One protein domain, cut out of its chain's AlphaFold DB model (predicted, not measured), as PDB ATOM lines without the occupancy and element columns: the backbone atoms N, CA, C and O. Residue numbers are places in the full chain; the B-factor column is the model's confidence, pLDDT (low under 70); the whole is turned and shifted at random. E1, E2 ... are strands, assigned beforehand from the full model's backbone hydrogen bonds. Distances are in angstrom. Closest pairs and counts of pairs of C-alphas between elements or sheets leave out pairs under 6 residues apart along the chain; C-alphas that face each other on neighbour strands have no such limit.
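This is residues 8 to 93 and 101 to 117 of the 120 residues of an uncharacterized protein of filamentous cyanobacterium CCP5 (UniProt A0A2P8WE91). Picture a long, narrow sandwich, two three-stranded sheets laid face to face with their strands running lengthwise and nearly in line, so that the strands make the long axis of a rod. E1, E2 and E5 form one layer and E3, E4 and E6 the other, while residues 85 to 93 after E5 fold back as a tail. The printed part has 103 residues with no named helix and six named strands, E1 to E6 in order along the chain; the class is all strand. The sheets run E1 - E2 - E5 and E3 - E4 - E6, both antiparallel. The whole is loose, with a radius of gyration of the C-alphas of 16.6 A and spans of 60 by 18 by 13 A.

Find C-alpha 8 at (136.893, 148.026, 137.508); from there E1, residues 8 to 19, runs 37.1 A. Next comes E2, residues 22 to 34, 41.4 A long. E3, residues 36 to 49, starts at C-alpha 36, (133.814, 149.691, 145.308), and covers 44.7 A. Read on to E4, residues 55 to 68, 44.2 A, and E5, residues 74 to 84, 34.2 A. Past the cut, E6, residues 103 to 116, runs 43.9 A and ends at C-alpha 116, (110.228, 126.546, 114.955).

Begin with the hairpin E1 and E2, antiparallel at 176 degrees, where N 15 and O 26 are 2.9 A apart, within hydrogen-bond range. On the other side of E2, antiparallel E5 has N 27 and O 80 at 2.8 A. Look next at the hairpin E3 and E4, at 178 degrees, where N 42 and O 62 are 2.8 A apart. E6 is the other antiparallel neighbour of E4, with N 59 and O 112 at 2.8 A. The two sheets form a sandwich, two sheets face to face, their best planes 1 degree apart and their strands at 2 degrees. Across it, the closest C-alphas of E2 and E4 are those of Ala 32 and Ala 67, 5.3 A apart; those of E5 and E6 are Asp 74 and Ala 104, 5.2 A. E1 and E6 are apart.

The two C-alphas farthest apart are those of His 52 and Pro 70, 59.7 A. The links that are printed whole, E1 to E2, E2 to E3, E3 to E4 and E4 to E5, are tight. The link across the cut joins E5 to E6; residues 94 to 100 are not printed, and C-alphas 93 and 101 are 23.5 A apart. The mean pLDDT of the printed part is 80.2, with values under 70 at residue 21, residues 85 to 93 and residue 101.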
ATOM      1  N   TYR A   8     137.608 148.392 138.724       73.25
ATOM      2  CA  TYR A   8     136.893 148.026 137.508       73.25
ATOM      3  C   TYR A   8     136.425 146.583 137.615       73.25
ATOM      4  O   TYR A   8     137.240 145.659 137.692       73.25
ATOM      5  N   CYS A   9     135.109 146.385 137.572       79.25
ATOM      6  CA  CYS A   9     134.517 145.057 137.543       79.25
ATOM      7  C   CYS A   9     133.721 144.867 136.253       79.25
ATOM      8  O   CYS A   9     132.894 145.703 135.873       79.25
ATOM      9  N   HIS A  10     134.006 143.763 135.568       83.50
ATOM     10  CA  HIS A  10     133.417 143.430 134.285       83.50
ATOM     11  C   HIS A  10     133.111 141.944 134.229       83.50
ATOM     12  O   HIS A  10     134.023 141.121 134.186       83.50
ATOM     13  N   ASP A  11     131.821 141.635 134.159       83.06
ATOM     14  CA  ASP A  11     131.351 140.303 133.822       83.06
ATOM     15  C   ASP A  11     130.823 140.297 132.395       83.06
ATOM     16  O   ASP A  11     129.999 141.129 131.994       83.06
ATOM     17  N   VAL A  12     131.278 139.299 131.645       84.62
ATOM     18  CA  VAL A  12     130.713 138.917 130.356       84.62
ATOM     19  C   VAL A  12     130.383 137.446 130.436       84.62
ATOM     20  O   VAL A  12     131.235 136.632 130.783       84.62
ATOM     21  N   ASP A  13     129.159 137.111 130.065       87.94
ATOM     22  CA  ASP A  13     128.735 135.726 129.942       87.94
ATOM     23  C   ASP A  13     128.032 135.536 128.597       87.94
ATOM     24  O   ASP A  13     127.427 136.464 128.044       87.94
ATOM     25  N   ALA A  14     128.134 134.332 128.046       85.81
ATOM     26  CA  ALA A  14     127.491 133.961 126.800       85.81
ATOM     27  C   ALA A  14     127.083 132.490 126.831       85.81
ATOM     28  O   ALA A  14     127.904 131.588 126.974       85.81
ATOM     29  N   HIS A  15     125.792 132.248 126.633       88.75
ATOM     30  CA  HIS A  15     125.212 130.917 126.587       88.75
ATOM     31  C   HIS A  15     124.596 130.682 125.216       88.75
ATOM     32  O   HIS A  15     123.857 131.516 124.691       88.75
ATOM     33  N   TYR A  16     124.861 129.515 124.643       86.25
ATOM     34  CA  TYR A  16     124.204 129.084 123.423       86.25
ATOM     35  C   TYR A  16     123.772 127.633 123.545       86.25
ATOM     36  O   TYR A  16     124.426 126.808 124.181       86.25
ATOM     37  N   GLN A  17     122.655 127.318 122.904       86.06
ATOM     38  CA  GLN A  17     122.216 125.950 122.734       86.06
ATOM     39  C   GLN A  17     121.602 125.770 121.356       86.06
ATOM     40  O   GLN A  17     120.798 126.582 120.901       86.06
ATOM     41  N   VAL A  18     121.985 124.673 120.712       82.12
ATOM     42  CA  VAL A  18     121.500 124.278 119.394       82.12
ATOM     43  C   VAL A  18     121.019 122.837 119.481       82.12
ATOM     44  O   VAL A  18     121.667 121.994 120.103       82.12
ATOM     45  N   LEU A  19     119.867 122.559 118.877       78.75
ATOM     46  CA  LEU A  19     119.303 121.224 118.761       78.75
ATOM     47  C   LEU A  19     118.599 121.082 117.410       78.75
ATOM     48  O   LEU A  19     117.591 121.739 117.142       78.75
ATOM     49  N   GLY A  20     119.135 120.204 116.563       75.69
ATOM     50  CA  GLY A  20     118.674 120.060 115.188       75.69
ATOM     51  C   GLY A  20     118.795 121.385 114.439       75.69
ATOM     52  O   GLY A  20     119.886 121.930 114.301       75.69
ATOM     53  N   LYS A  21     117.654 121.893 113.980       69.31
ATOM     54  CA  LYS A  21     117.528 123.151 113.238       69.31
ATOM     55  C   LYS A  21     117.228 124.378 114.111       69.31
ATOM     56  O   LYS A  21     117.340 125.511 113.665       69.31
ATOM     57  N   GLY A  22     116.849 124.158 115.368       76.62
ATOM     58  CA  GLY A  22     116.506 125.222 116.303       76.62
ATOM     59  C   GLY A  22     117.632 125.530 117.277       76.62
ATOM     60  O   GLY A  22     118.439 124.670 117.629       76.62
ATOM     61  N   GLY A  23     117.647 126.752 117.795       82.44
ATOM     62  CA  GLY A  23     118.548 127.103 118.882       82.44
ATOM     63  C   GLY A  23     118.294 128.493 119.433       82.44
ATOM     64  O   GLY A  23     117.451 129.238 118.929       82.44
ATOM     65  N   ILE A  24     119.055 128.842 120.455       86.88
ATOM     66  CA  ILE A  24     119.078 130.172 121.047       86.88
ATOM     67  C   ILE A  24     120.494 130.518 121.471       86.88
ATOM     68  O   ILE A  24     121.243 129.659 121.940       86.88
ATOM     69  N   TRP A  25     120.837 131.787 121.327       89.00
ATOM     70  CA  TRP A  25     122.014 132.368 121.940       89.00
ATOM     71  C   TRP A  25     121.601 133.548 122.813       89.00
ATOM     72  O   TRP A  25     120.630 134.254 122.525       89.00
ATOM     73  N   MET A  26     122.345 133.741 123.890       87.50
ATOM     74  CA  MET A  26     122.233 134.871 124.791       87.50
ATOM     75  C   MET A  26     123.622 135.329 125.199       87.50
ATOM     76  O   MET A  26     124.498 134.505 125.443       87.50
ATOM     77  N   ALA A  27     123.794 136.637 125.310       87.12
ATOM     78  CA  ALA A  27     124.977 137.256 125.873       87.12
ATOM     79  C   ALA A  27     124.562 138.354 126.852       87.12
ATOM     80  O   ALA A  27     123.522 139.000 126.679       87.12
ATOM     81  N   GLY A  28     125.374 138.562 127.878       86.12
ATOM     82  CA  GLY A  28     125.199 139.622 128.857       86.12
ATOM     83  C   GLY A  28     126.518 140.328 129.118       86.12
ATOM     84  O   GLY A  28     127.579 139.710 129.070       86.12
ATOM     85  N   THR A  29     126.434 141.619 129.414       85.88
ATOM     86  CA  THR A  29     127.572 142.436 129.840       85.88
ATOM     87  C   THR A  29     127.143 143.274 131.033       85.88
ATOM     88  O   THR A  29     126.143 143.988 130.945       85.88
ATOM     89  N   ALA A  30     127.887 143.180 132.131       86.38
ATOM     90  CA  ALA A  30     127.734 144.002 133.324       86.38
ATOM     91  C   ALA A  30     129.062 144.706 133.597       86.38
ATOM     92  O   ALA A  30     130.105 144.062 133.661       86.38
ATOM     93  N   LEU A  31     129.014 146.024 133.747       86.75
ATOM     94  CA  LEU A  31     130.162 146.877 134.020       86.75
ATOM     95  C   LEU A  31     129.859 147.733 135.245       86.75
ATOM     96  O   LEU A  31     128.757 148.277 135.360       86.75
ATOM     97  N   ALA A  32     130.844 147.875 136.122       87.06
ATOM     98  CA  ALA A  32     130.822 148.786 137.255       87.06
ATOM     99  C   ALA A  32     132.175 149.506 137.355       87.06
ATOM    100  O   ALA A  32     133.223 148.862 137.260       87.06
ATOM    101  N   PHE A  33     132.132 150.825 137.544       84.12
ATOM    102  CA  PHE A  33     133.295 151.700 137.690       84.12
ATOM    103  C   PHE A  33     133.156 152.521 138.977       84.12
ATOM    104  O   PHE A  33     132.175 153.254 139.119       84.12
ATOM    105  N   GLY A  34     134.115 152.397 139.897       83.62
ATOM    106  CA  GLY A  34     134.169 153.161 141.151       83.62
ATOM    107  C   GLY A  34     135.132 152.545 142.170       83.62
ATOM    108  O   GLY A  34     135.675 151.479 141.918       83.62
ATOM    109  N   ASP A  35     135.329 153.185 143.324       84.00
ATOM    110  CA  ASP A  35     136.140 152.671 144.448       84.00
ATOM    111  C   ASP A  35     135.678 151.293 144.982       84.00
ATOM    112  O   ASP A  35     136.498 150.492 145.422       84.00
ATOM    113  N   GLU A  36     134.370 151.010 144.975       86.00
ATOM    114  CA  GLU A  36     133.814 149.691 145.308       86.00
ATOM    115  C   GLU A  36     132.887 149.219 144.189       86.00
ATOM    116  O   GLU A  36     131.951 149.928 143.804       86.00
ATOM    117  N   THR A  37     133.105 148.004 143.684       90.12
ATOM    118  CA  THR A  37     132.359 147.470 142.538       90.12
ATOM    119  C   THR A  37     131.857 146.046 142.767       90.12
ATOM    120  O   THR A  37     132.475 145.231 143.452       90.12
ATOM    121  N   LEU A  38     130.692 145.737 142.190       89.88
ATOM    122  CA  LEU A  38     130.117 144.393 142.163       89.88
ATOM    123  C   LEU A  38     129.332 144.184 140.869       89.88
ATOM    124  O   LEU A  38     128.324 144.858 140.639       89.88
ATOM    125  N   THR A  39     129.719 143.185 140.083       89.56
ATOM    126  CA  THR A  39     128.911 142.648 138.984       89.56
ATOM    127  C   THR A  39     128.451 141.228 139.299       89.56
ATOM    128  O   THR A  39     129.033 140.528 140.123       89.56
ATOM    129  N   ASP A  40     127.321 140.841 138.718       92.25
ATOM    130  CA  ASP A  40     126.812 139.472 138.746       92.25
ATOM    131  C   ASP A  40     125.926 139.292 137.518       92.25
ATOM    132  O   ASP A  40     124.959 140.041 137.320       92.25
ATOM    133  N   LEU A  41     126.275 138.312 136.691       90.25
ATOM    134  CA  LEU A  41     125.533 137.899 135.511       90.25
ATOM    135  C   LEU A  41     125.153 136.428 135.632       90.25
ATOM    136  O   LEU A  41     125.959 135.574 135.980       90.25
ATOM    137  N   SER A  42     123.909 136.128 135.276       93.06
ATOM    138  CA  SER A  42     123.415 134.764 135.182       93.06
ATOM    139  C   SER A  42     122.639 134.593 133.889       93.06
ATOM    140  O   SER A  42     121.580 135.202 133.696       93.06
ATOM    141  N   LEU A  43     123.168 133.748 133.008       91.69
ATOM    142  CA  LEU A  43     122.519 133.344 131.773       91.69
ATOM    143  C   LEU A  43     122.034 131.898 131.853       91.69
ATOM    144  O   LEU A  43     122.596 131.030 132.518       91.69
ATOM    145  N   TYR A  44     120.949 131.628 131.144       91.88
ATOM    146  CA  TYR A  44     120.386 130.300 131.010       91.88
ATOM    147  C   TYR A  44     119.771 130.142 129.630       91.88
ATOM    148  O   TYR A  44     118.920 130.932 129.230       91.88
ATOM    149  N   THR A  45     120.136 129.073 128.935       91.88
ATOM    150  CA  THR A  45     119.525 128.686 127.664       91.88
ATOM    151  C   THR A  45     119.039 127.251 127.750       91.88
ATOM    152  O   THR A  45     119.693 126.397 128.347       91.88
ATOM    153  N   LYS A  46     117.877 126.990 127.155       91.12
ATOM    154  CA  LYS A  46     117.323 125.652 126.985       91.12
ATOM    155  C   LYS A  46     116.689 125.509 125.613       91.12
ATOM    156  O   LYS A  46     115.760 126.248 125.306       91.12
ATOM    157  N   THR A  47     117.088 124.494 124.860       89.94
ATOM    158  CA  THR A  47     116.406 124.078 123.628       89.94
ATOM    159  C   THR A  47     115.867 122.662 123.774       89.94
ATOM    160  O   THR A  47     116.500 121.790 124.371       89.94
ATOM    161  N   ARG A  48     114.663 122.441 123.248       89.75
ATOM    162  CA  ARG A  48     113.986 121.148 123.212       89.75
ATOM    163  C   ARG A  48     113.414 120.892 121.821       89.75
ATOM    164  O   ARG A  48     112.830 121.785 121.214       89.75
ATOM    165  N   GLU A  49     113.532 119.652 121.368       87.88
ATOM    166  CA  GLU A  49     112.923 119.179 120.128       87.88
ATOM    167  C   GLU A  49     111.413 118.982 120.319       87.88
ATOM    168  O   GLU A  49     110.950 118.473 121.350       87.88
ATOM    169  N   LEU A  50     110.642 119.421 119.328       85.62
ATOM    170  CA  LEU A  50     109.212 119.161 119.202       85.62
ATOM    171  C   LEU A  50     108.991 118.080 118.129       85.62
ATOM    172  O   LEU A  50     109.863 117.861 117.289       85.62
ATOM    173  N   PRO A  51     107.826 117.406 118.114       86.62
ATOM    174  CA  PRO A  51     107.493 116.446 117.065       86.62
ATOM    175  C   PRO A  51     107.651 117.025 115.655       86.62
ATOM    176  O   PRO A  51     107.561 118.237 115.460       86.62
ATOM    177  N   HIS A  52     107.851 116.140 114.677       84.94
ATOM    178  CA  HIS A  52     107.990 116.490 113.262       84.94
ATOM    179  C   HIS A  52     109.012 117.617 112.999       84.94
ATOM    180  O   HIS A  52     108.759 118.541 112.230       84.94
ATOM    181  N   GLY A  53     110.161 117.569 113.684       78.62
ATOM    182  CA  GLY A  53     111.288 118.477 113.449       78.62
ATOM    183  C   GLY A  53     111.090 119.920 113.923       78.62
ATOM    184  O   GLY A  53     111.883 120.783 113.552       78.62
ATOM    185  N   GLY A  54     110.053 120.206 114.719       85.38
ATOM    186  CA  GLY A  54     109.898 121.511 115.364       85.38
ATOM    187  C   GLY A  54     110.881 121.707 116.524       85.38
ATOM    188  O   GLY A  54     111.519 120.766 116.996       85.38
ATOM    189  N   SER A  55     110.970 122.928 117.050       86.94
ATOM    190  CA  SER A  55     111.829 123.225 118.203       86.94
ATOM    191  C   SER A  55     111.220 124.288 119.114       86.94
ATOM    192  O   SER A  55     110.461 125.141 118.657       86.94
ATOM    193  N   LEU A  56     111.554 124.238 120.404       86.62
ATOM    194  CA  LEU A  56     111.273 125.289 121.379       86.62
ATOM    195  C   LEU A  56     112.572 125.662 122.092       86.62
ATOM    196  O   LEU A  56     113.188 124.816 122.746       86.62
ATOM    197  N   SER A  57     112.939 126.934 122.019       88.62
ATOM    198  CA  SER A  57     114.112 127.500 122.676       88.62
ATOM    199  C   SER A  57     113.701 128.587 123.661       88.62
ATOM    200  O   SER A  57     112.883 129.449 123.350       88.62
ATOM    201  N   ILE A  58     114.271 128.554 124.860       89.38
ATOM    202  CA  ILE A  58     114.030 129.524 125.926       89.38
ATOM    203  C   ILE A  58     115.377 130.008 126.441       89.38
ATOM    204  O   ILE A  58     116.250 129.209 126.767       89.38
ATOM    205  N   GLY A  59     115.510 131.319 126.555       88.75
ATOM    206  CA  GLY A  59     116.665 132.006 127.093       88.75
ATOM    207  C   GLY A  59     116.230 132.913 128.232       88.75
ATOM    208  O   GLY A  59     115.172 133.542 128.161       88.75
ATOM    209  N   ARG A  60     117.014 132.958 129.305       89.62
ATOM    210  CA  ARG A  60     116.828 133.878 130.425       89.62
ATOM    211  C   ARG A  60     118.171 134.490 130.781       89.62
ATOM    212  O   ARG A  60     119.165 133.780 130.861       89.62
ATOM    213  N   ALA A  61     118.164 135.786 131.041       87.38
ATOM    214  CA  ALA A  61     119.284 136.504 131.610       87.38
ATOM    215  C   ALA A  61     118.818 137.299 132.819       87.38
ATOM    216  O   ALA A  61     117.729 137.878 132.813       87.38
ATOM    217  N   LYS A  62     119.671 137.348 133.830       89.62
ATOM    218  CA  LYS A  62     119.572 138.255 134.962       89.62
ATOM    219  C   LYS A  62     120.944 138.859 135.190       89.62
ATOM    220  O   LYS A  62     121.950 138.173 135.049       89.62
ATOM    221  N   GLY A  63     120.968 140.126 135.571       88.00
ATOM    222  CA  GLY A  63     122.212 140.785 135.908       88.00
ATOM    223  C   GLY A  63     122.022 141.950 136.855       88.00
ATOM    224  O   GLY A  63     120.941 142.548 136.931       88.00
ATOM    225  N   LYS A  64     123.092 142.254 137.578       89.88
ATOM    226  CA  LYS A  64     123.234 143.457 138.391       89.88
ATOM    227  C   LYS A  64     124.663 143.984 138.270       89.88
ATOM    228  O   LYS A  64     125.612 143.209 138.216       89.88
ATOM    229  N   ALA A  65     124.788 145.301 138.273       86.81
ATOM    230  CA  ALA A  65     126.033 146.023 138.455       86.81
ATOM    231  C   ALA A  65     125.808 147.086 139.538       86.81
ATOM    232  O   ALA A  65     124.767 147.752 139.551       86.81
ATOM    233  N   LEU A  66     126.746 147.189 140.472       89.00
ATOM    234  CA  LEU A  66     126.776 148.176 141.544       89.00
ATOM    235  C   LEU A  66     128.160 148.811 141.566       89.00
ATOM    236  O   LEU A  66     129.156 148.090 141.515       89.00
ATOM    237  N   ALA A  67     128.197 150.131 141.682       86.75
ATOM    238  CA  ALA A  67     129.410 150.891 141.907       86.75
ATOM    239  C   ALA A  67     129.172 151.955 142.982       86.75
ATOM    240  O   ALA A  67     128.078 152.517 143.079       86.75
ATOM    241  N   SER A  68     130.197 152.235 143.776       85.81
ATOM    242  CA  SER A  68     130.236 153.336 144.735       85.81
ATOM    243  C   SER A  68     131.556 154.070 144.584       85.81
ATOM    244  O   SER A  68     132.606 153.437 144.584       85.81
ATOM    245  N   ASP A  69     131.501 155.393 144.496       79.06
ATOM    246  CA  ASP A  69     132.672 156.260 144.395       79.06
ATOM    247  C   ASP A  69     132.301 157.664 144.889       79.06
ATOM    248  O   ASP A  69     131.299 158.205 144.432       79.06
ATOM    249  N   PRO A  70     133.059 158.286 145.806       72.19
ATOM    250  CA  PRO A  70     132.739 159.611 146.344       72.19
ATOM    251  C   PRO A  70     132.825 160.770 145.329       72.19
ATOM    252  O   PRO A  70     132.480 161.900 145.684       72.19
ATOM    253  N   ILE A  71     133.323 160.526 144.114       74.94
ATOM    254  CA  ILE A  71     133.497 161.499 143.031       74.94
ATOM    255  C   ILE A  71     132.559 161.165 141.869       74.94
ATOM    256  O   ILE A  71     131.752 162.011 141.482       74.94
ATOM    257  N   ASP A  72     132.692 159.967 141.295       74.62
ATOM    258  CA  ASP A  72     131.908 159.541 140.134       74.62
ATOM    259  C   ASP A  72     131.849 158.013 140.035       74.62
ATOM    260  O   ASP A  72     132.874 157.344 139.924       74.62
ATOM    261  N   ALA A  73     130.635 157.469 140.079       79.25
ATOM    262  CA  ALA A  73     130.372 156.042 139.956       79.25
ATOM    263  C   ALA A  73     129.509 155.813 138.718       79.25
ATOM    264  O   ALA A  73     128.534 156.540 138.509       79.25
ATOM    265  N   ASP A  74     129.821 154.777 137.940       81.81
ATOM    266  CA  ASP A  74     129.058 154.420 136.742       81.81
ATOM    267  C   ASP A  74     128.788 152.914 136.678       81.81
ATOM    268  O   ASP A  74     129.565 152.081 137.157       81.81
ATOM    269  N   THR A  75     127.658 152.544 136.081       82.69
ATOM    270  CA  THR A  75     127.296 151.150 135.837       82.69
ATOM    271  C   THR A  75     126.628 150.992 134.485       82.69
ATOM    272  O   THR A  75     125.810 151.811 134.076       82.69
ATOM    273  N   TYR A  76     126.889 149.866 133.831       82.31
ATOM    274  CA  TYR A  76     126.225 149.494 132.592       82.31
ATOM    275  C   TYR A  76     125.791 148.037 132.651       82.31
ATOM    276  O   TYR A  76     126.520 147.167 133.123       82.31
ATOM    277  N   LEU A  77     124.586 147.765 132.162       82.12
ATOM    278  CA  LEU A  77     124.066 146.414 132.039       82.12
ATOM    279  C   LEU A  77     123.340 146.273 130.708       82.12
ATOM    280  O   LEU A  77     122.390 147.004 130.432       82.12
ATOM    281  N   ALA A  78     123.747 145.288 129.919       80.00
ATOM    282  CA  ALA A  78     123.099 144.961 128.663       80.00
ATOM    283  C   ALA A  78     122.924 143.457 128.494       80.00
ATOM    284  O   ALA A  78     123.740 142.652 128.940       80.00
ATOM    285  N   PHE A  79     121.851 143.099 127.795       81.75
ATOM    286  CA  PHE A  79     121.581 141.738 127.357       81.75
ATOM    287  C   PHE A  79     121.306 141.745 125.865       81.75
ATOM    288  O   PHE A  79     120.588 142.608 125.360       81.75
ATOM    289  N   SER A  80     121.838 140.745 125.180       82.38
ATOM    290  CA  SER A  80     121.551 140.475 123.782       82.38
ATOM    291  C   SER A  80     121.159 139.016 123.617       82.38
ATOM    292  O   SER A  80     121.580 138.152 124.387       82.38
ATOM    293  N   ALA A  81     120.298 138.742 122.649       81.81
ATOM    294  CA  ALA A  81     119.793 137.405 122.409       81.81
ATOM    295  C   ALA A  81     119.296 137.262 120.976       81.81
ATOM    296  O   ALA A  81     118.815 138.221 120.368       81.81
ATOM    297  N   GLY A  82     119.345 136.037 120.468       75.81
ATOM    298  CA  GLY A  82     118.769 135.696 119.179       75.81
ATOM    299  C   GLY A  82     118.409 134.222 119.083       75.81
ATOM    300  O   GLY A  82     118.907 133.375 119.824       75.81
ATOM    301  N   ILE A  83     117.497 133.931 118.166       76.88
ATOM    302  CA  ILE A  83     116.946 132.601 117.911       76.88
ATOM    303  C   ILE A  83     117.353 132.204 116.492       76.88
ATOM    304  O   ILE A  83     117.320 133.038 115.586       76.88
ATOM    305  N   PHE A  84     117.738 130.944 116.302       71.56
ATOM    306  CA  PHE A  84     118.026 130.403 114.974       71.56
ATOM    307  C   PHE A  84     116.717 129.965 114.277       71.56
ATOM    308  O   PHE A  84     115.826 129.411 114.916       71.56
ATOM    309  N   GLU A  85     116.625 130.220 112.968       60.66
ATOM    310  CA  GLU A  85     115.568 129.814 112.015       60.66
ATOM    311  C   GLU A  85     114.166 130.477 112.039       60.66
ATOM    312  O   GLU A  85     113.551 130.471 110.977       60.66
ATOM    313  N   ASP A  86     113.647 131.099 113.114       45.31
ATOM    314  CA  ASP A  86     112.448 131.975 112.997       45.31
ATOM    315  C   ASP A  86     112.230 132.937 114.192       45.31
ATOM    316  O   ASP A  86     112.545 132.618 115.343       45.31
ATOM    317  N   VAL A  87     111.706 134.140 113.906       41.09
ATOM    318  CA  VAL A  87     111.799 135.354 114.752       41.09
ATOM    319  C   VAL A  87     110.558 135.604 115.621       41.09
ATOM    320  O   VAL A  87     109.458 135.815 115.114       41.09
ATOM    321  N   LEU A  88     110.763 135.752 116.936       40.44
ATOM    322  CA  LEU A  88     109.934 136.614 117.787       40.44
ATOM    323  C   LEU A  88     110.828 137.325 118.819       40.44
ATOM    324  O   LEU A  88     111.457 136.686 119.660       40.44
ATOM    325  N   LEU A  89     110.896 138.654 118.733       41.00
ATOM    326  CA  LEU A  89     111.672 139.515 119.628       41.00
ATOM    327  C   LEU A  89     110.726 140.182 120.634       41.00
ATOM    328  O   LEU A  89     109.834 140.927 120.237       41.00
ATOM    329  N   VAL A  90     110.957 139.983 121.932       38.25
ATOM    330  CA  VAL A  90     110.510 140.927 122.968       38.25
ATOM    331  C   VAL A  90     111.718 141.251 123.837       38.25
ATOM    332  O   VAL A  90     112.060 140.515 124.759       38.25
ATOM    333  N   ALA A  91     112.387 142.352 123.504       39.25
ATOM    334  CA  ALA A  91     113.394 142.969 124.351       39.25
ATOM    335  C   ALA A  91     112.694 143.953 125.298       39.25
ATOM    336  O   ALA A  91     112.010 144.876 124.862       39.25
ATOM    337  N   GLY A  92     112.862 143.744 126.599       36.50
ATOM    338  CA  GLY A  92     112.372 144.629 127.650       36.50
ATOM    339  C   GLY A  92     113.382 144.708 128.785       36.50
ATOM    340  O   GLY A  92     113.075 144.309 129.903       36.50
ATOM    341  N   GLY A  93     114.598 145.172 128.495       39.03
ATOM    342  CA  GLY A  93     115.562 145.541 129.527       39.03
ATOM    343  C   GLY A  93     115.261 146.957 130.006       39.03
ATOM    344  O   GLY A  93     115.489 147.908 129.267       39.03
ATOM    345  N   GLY A 101     127.022 160.453 141.004       59.03
ATOM    346  CA  GLY A 101     127.978 161.171 141.861       59.03
ATOM    347  C   GLY A 101     128.354 160.502 143.184       59.03
ATOM    348  O   GLY A 101     129.262 160.980 143.853       59.03
ATOM    349  N   THR A 102     127.683 159.425 143.608       72.25
ATOM    350  CA  THR A 102     128.159 158.655 144.782       72.25
ATOM    351  C   THR A 102     127.909 157.155 144.678       72.25
ATOM    352  O   THR A 102     128.741 156.357 145.098       72.25
ATOM    353  N   PHE A 103     126.779 156.752 144.092       80.94
ATOM    354  CA  PHE A 103     126.409 155.351 143.924       80.94
ATOM    355  C   PHE A 103     125.715 155.153 142.586       80.94
ATOM    356  O   PHE A 103     124.678 155.759 142.356       80.94
ATOM    357  N   ALA A 104     126.224 154.249 141.756       82.69
ATOM    358  CA  ALA A 104     125.571 153.839 140.522       82.69
ATOM    359  C   ALA A 104     125.096 152.389 140.617       82.69
ATOM    360  O   ALA A 104     125.705 151.522 141.250       82.69
ATOM    361  N   LYS A 105     123.951 152.114 139.996       82.38
ATOM    362  CA  LYS A 105     123.280 150.821 140.083       82.38
ATOM    363  C   LYS A 105     122.547 150.523 138.786       82.38
ATOM    364  O   LYS A 105     121.712 151.312 138.376       82.38
ATOM    365  N   SER A 106     122.775 149.339 138.215       81.19
ATOM    366  CA  SER A 106     122.090 148.839 137.017       81.19
ATOM    367  C   SER A 106     121.589 147.416 137.231       81.19
ATOM    368  O   SER A 106     122.343 146.543 137.645       81.19
ATOM    369  N   TRP A 107     120.292 147.175 137.023       85.06
ATOM    370  CA  TRP A 107     119.639 145.878 137.251       85.06
ATOM    371  C   TRP A 107     118.727 145.573 136.083       85.06
ATOM    372  O   TRP A 107     118.033 146.459 135.590       85.06
ATOM    373  N   GLY A 108     118.689 144.317 135.663       80.44
ATOM    374  CA  GLY A 108     117.902 143.947 134.503       80.44
ATOM    375  C   GLY A 108     117.696 142.449 134.396       80.44
ATOM    376  O   GLY A 108     118.428 141.641 134.965       80.44
ATOM    377  N   ASN A 109     116.654 142.099 133.653       83.81
ATOM    378  CA  ASN A 109     116.339 140.731 133.289       83.81
ATOM    379  C   ASN A 109     115.935 140.721 131.814       83.81
ATOM    380  O   ASN A 109     115.290 141.660 131.349       83.81
ATOM    381  N   ALA A 110     116.264 139.653 131.100       79.75
ATOM    382  CA  ALA A 110     115.782 139.409 129.748       79.75
ATOM    383  C   ALA A 110     115.240 137.983 129.650       79.75
ATOM    384  O   ALA A 110     115.794 137.055 130.236       79.75
ATOM    385  N   ILE A 111     114.147 137.804 128.913       83.06
ATOM    386  CA  ILE A 111     113.597 136.488 128.596       83.06
ATOM    387  C   ILE A 111     113.334 136.469 127.101       83.06
ATOM    388  O   ILE A 111     112.667 137.359 126.581       83.06
ATOM    389  N   VAL A 112     113.836 135.444 126.427       82.56
ATOM    390  CA  VAL A 112     113.629 135.239 124.996       82.56
ATOM    391  C   VAL A 112     113.067 133.848 124.778       82.56
ATOM    392  O   VAL A 112     113.520 132.880 125.385       82.56
ATOM    393  N   VAL A 113     112.046 133.753 123.935       84.06
ATOM    394  CA  VAL A 113     111.395 132.489 123.598       84.06
ATOM    395  C   VAL A 113     111.268 132.412 122.087       84.06
ATOM    396  O   VAL A 113     110.698 133.304 121.467       84.06
ATOM    397  N   GLY A 114     111.805 131.342 121.514       81.06
ATOM    398  CA  GLY A 114     111.770 131.053 120.090       81.06
ATOM    399  C   GLY A 114     111.160 129.696 119.817       81.06
ATOM    400  O   GLY A 114     111.337 128.767 120.605       81.06
ATOM    401  N   MET A 115     110.443 129.569 118.707       82.75
ATOM    402  CA  MET A 115     109.819 128.310 118.322       82.75
ATOM    403  C   MET A 115     109.854 128.133 116.807       82.75
ATOM    404  O   MET A 115     109.348 128.982 116.078       82.75
ATOM    405  N   THR A 116     110.364 126.991 116.349       81.62
ATOM    406  CA  THR A 116     110.228 126.546 114.955       81.62
ATOM    407  C   THR A 116     109.011 125.632 114.858       81.62
ATOM    408  O   THR A 116     108.874 124.688 115.644       81.62
ATOM    409  N   ARG A 117     108.108 125.898 113.909       78.31
ATOM    410  CA  ARG A 117     106.881 125.103 113.743       78.31
ATOM    411  C   ARG A 117     107.215 123.666 113.299       78.31
ATOM    412  O   ARG A 117     108.043 123.510 112.406       78.31
TER     413      ARG A 117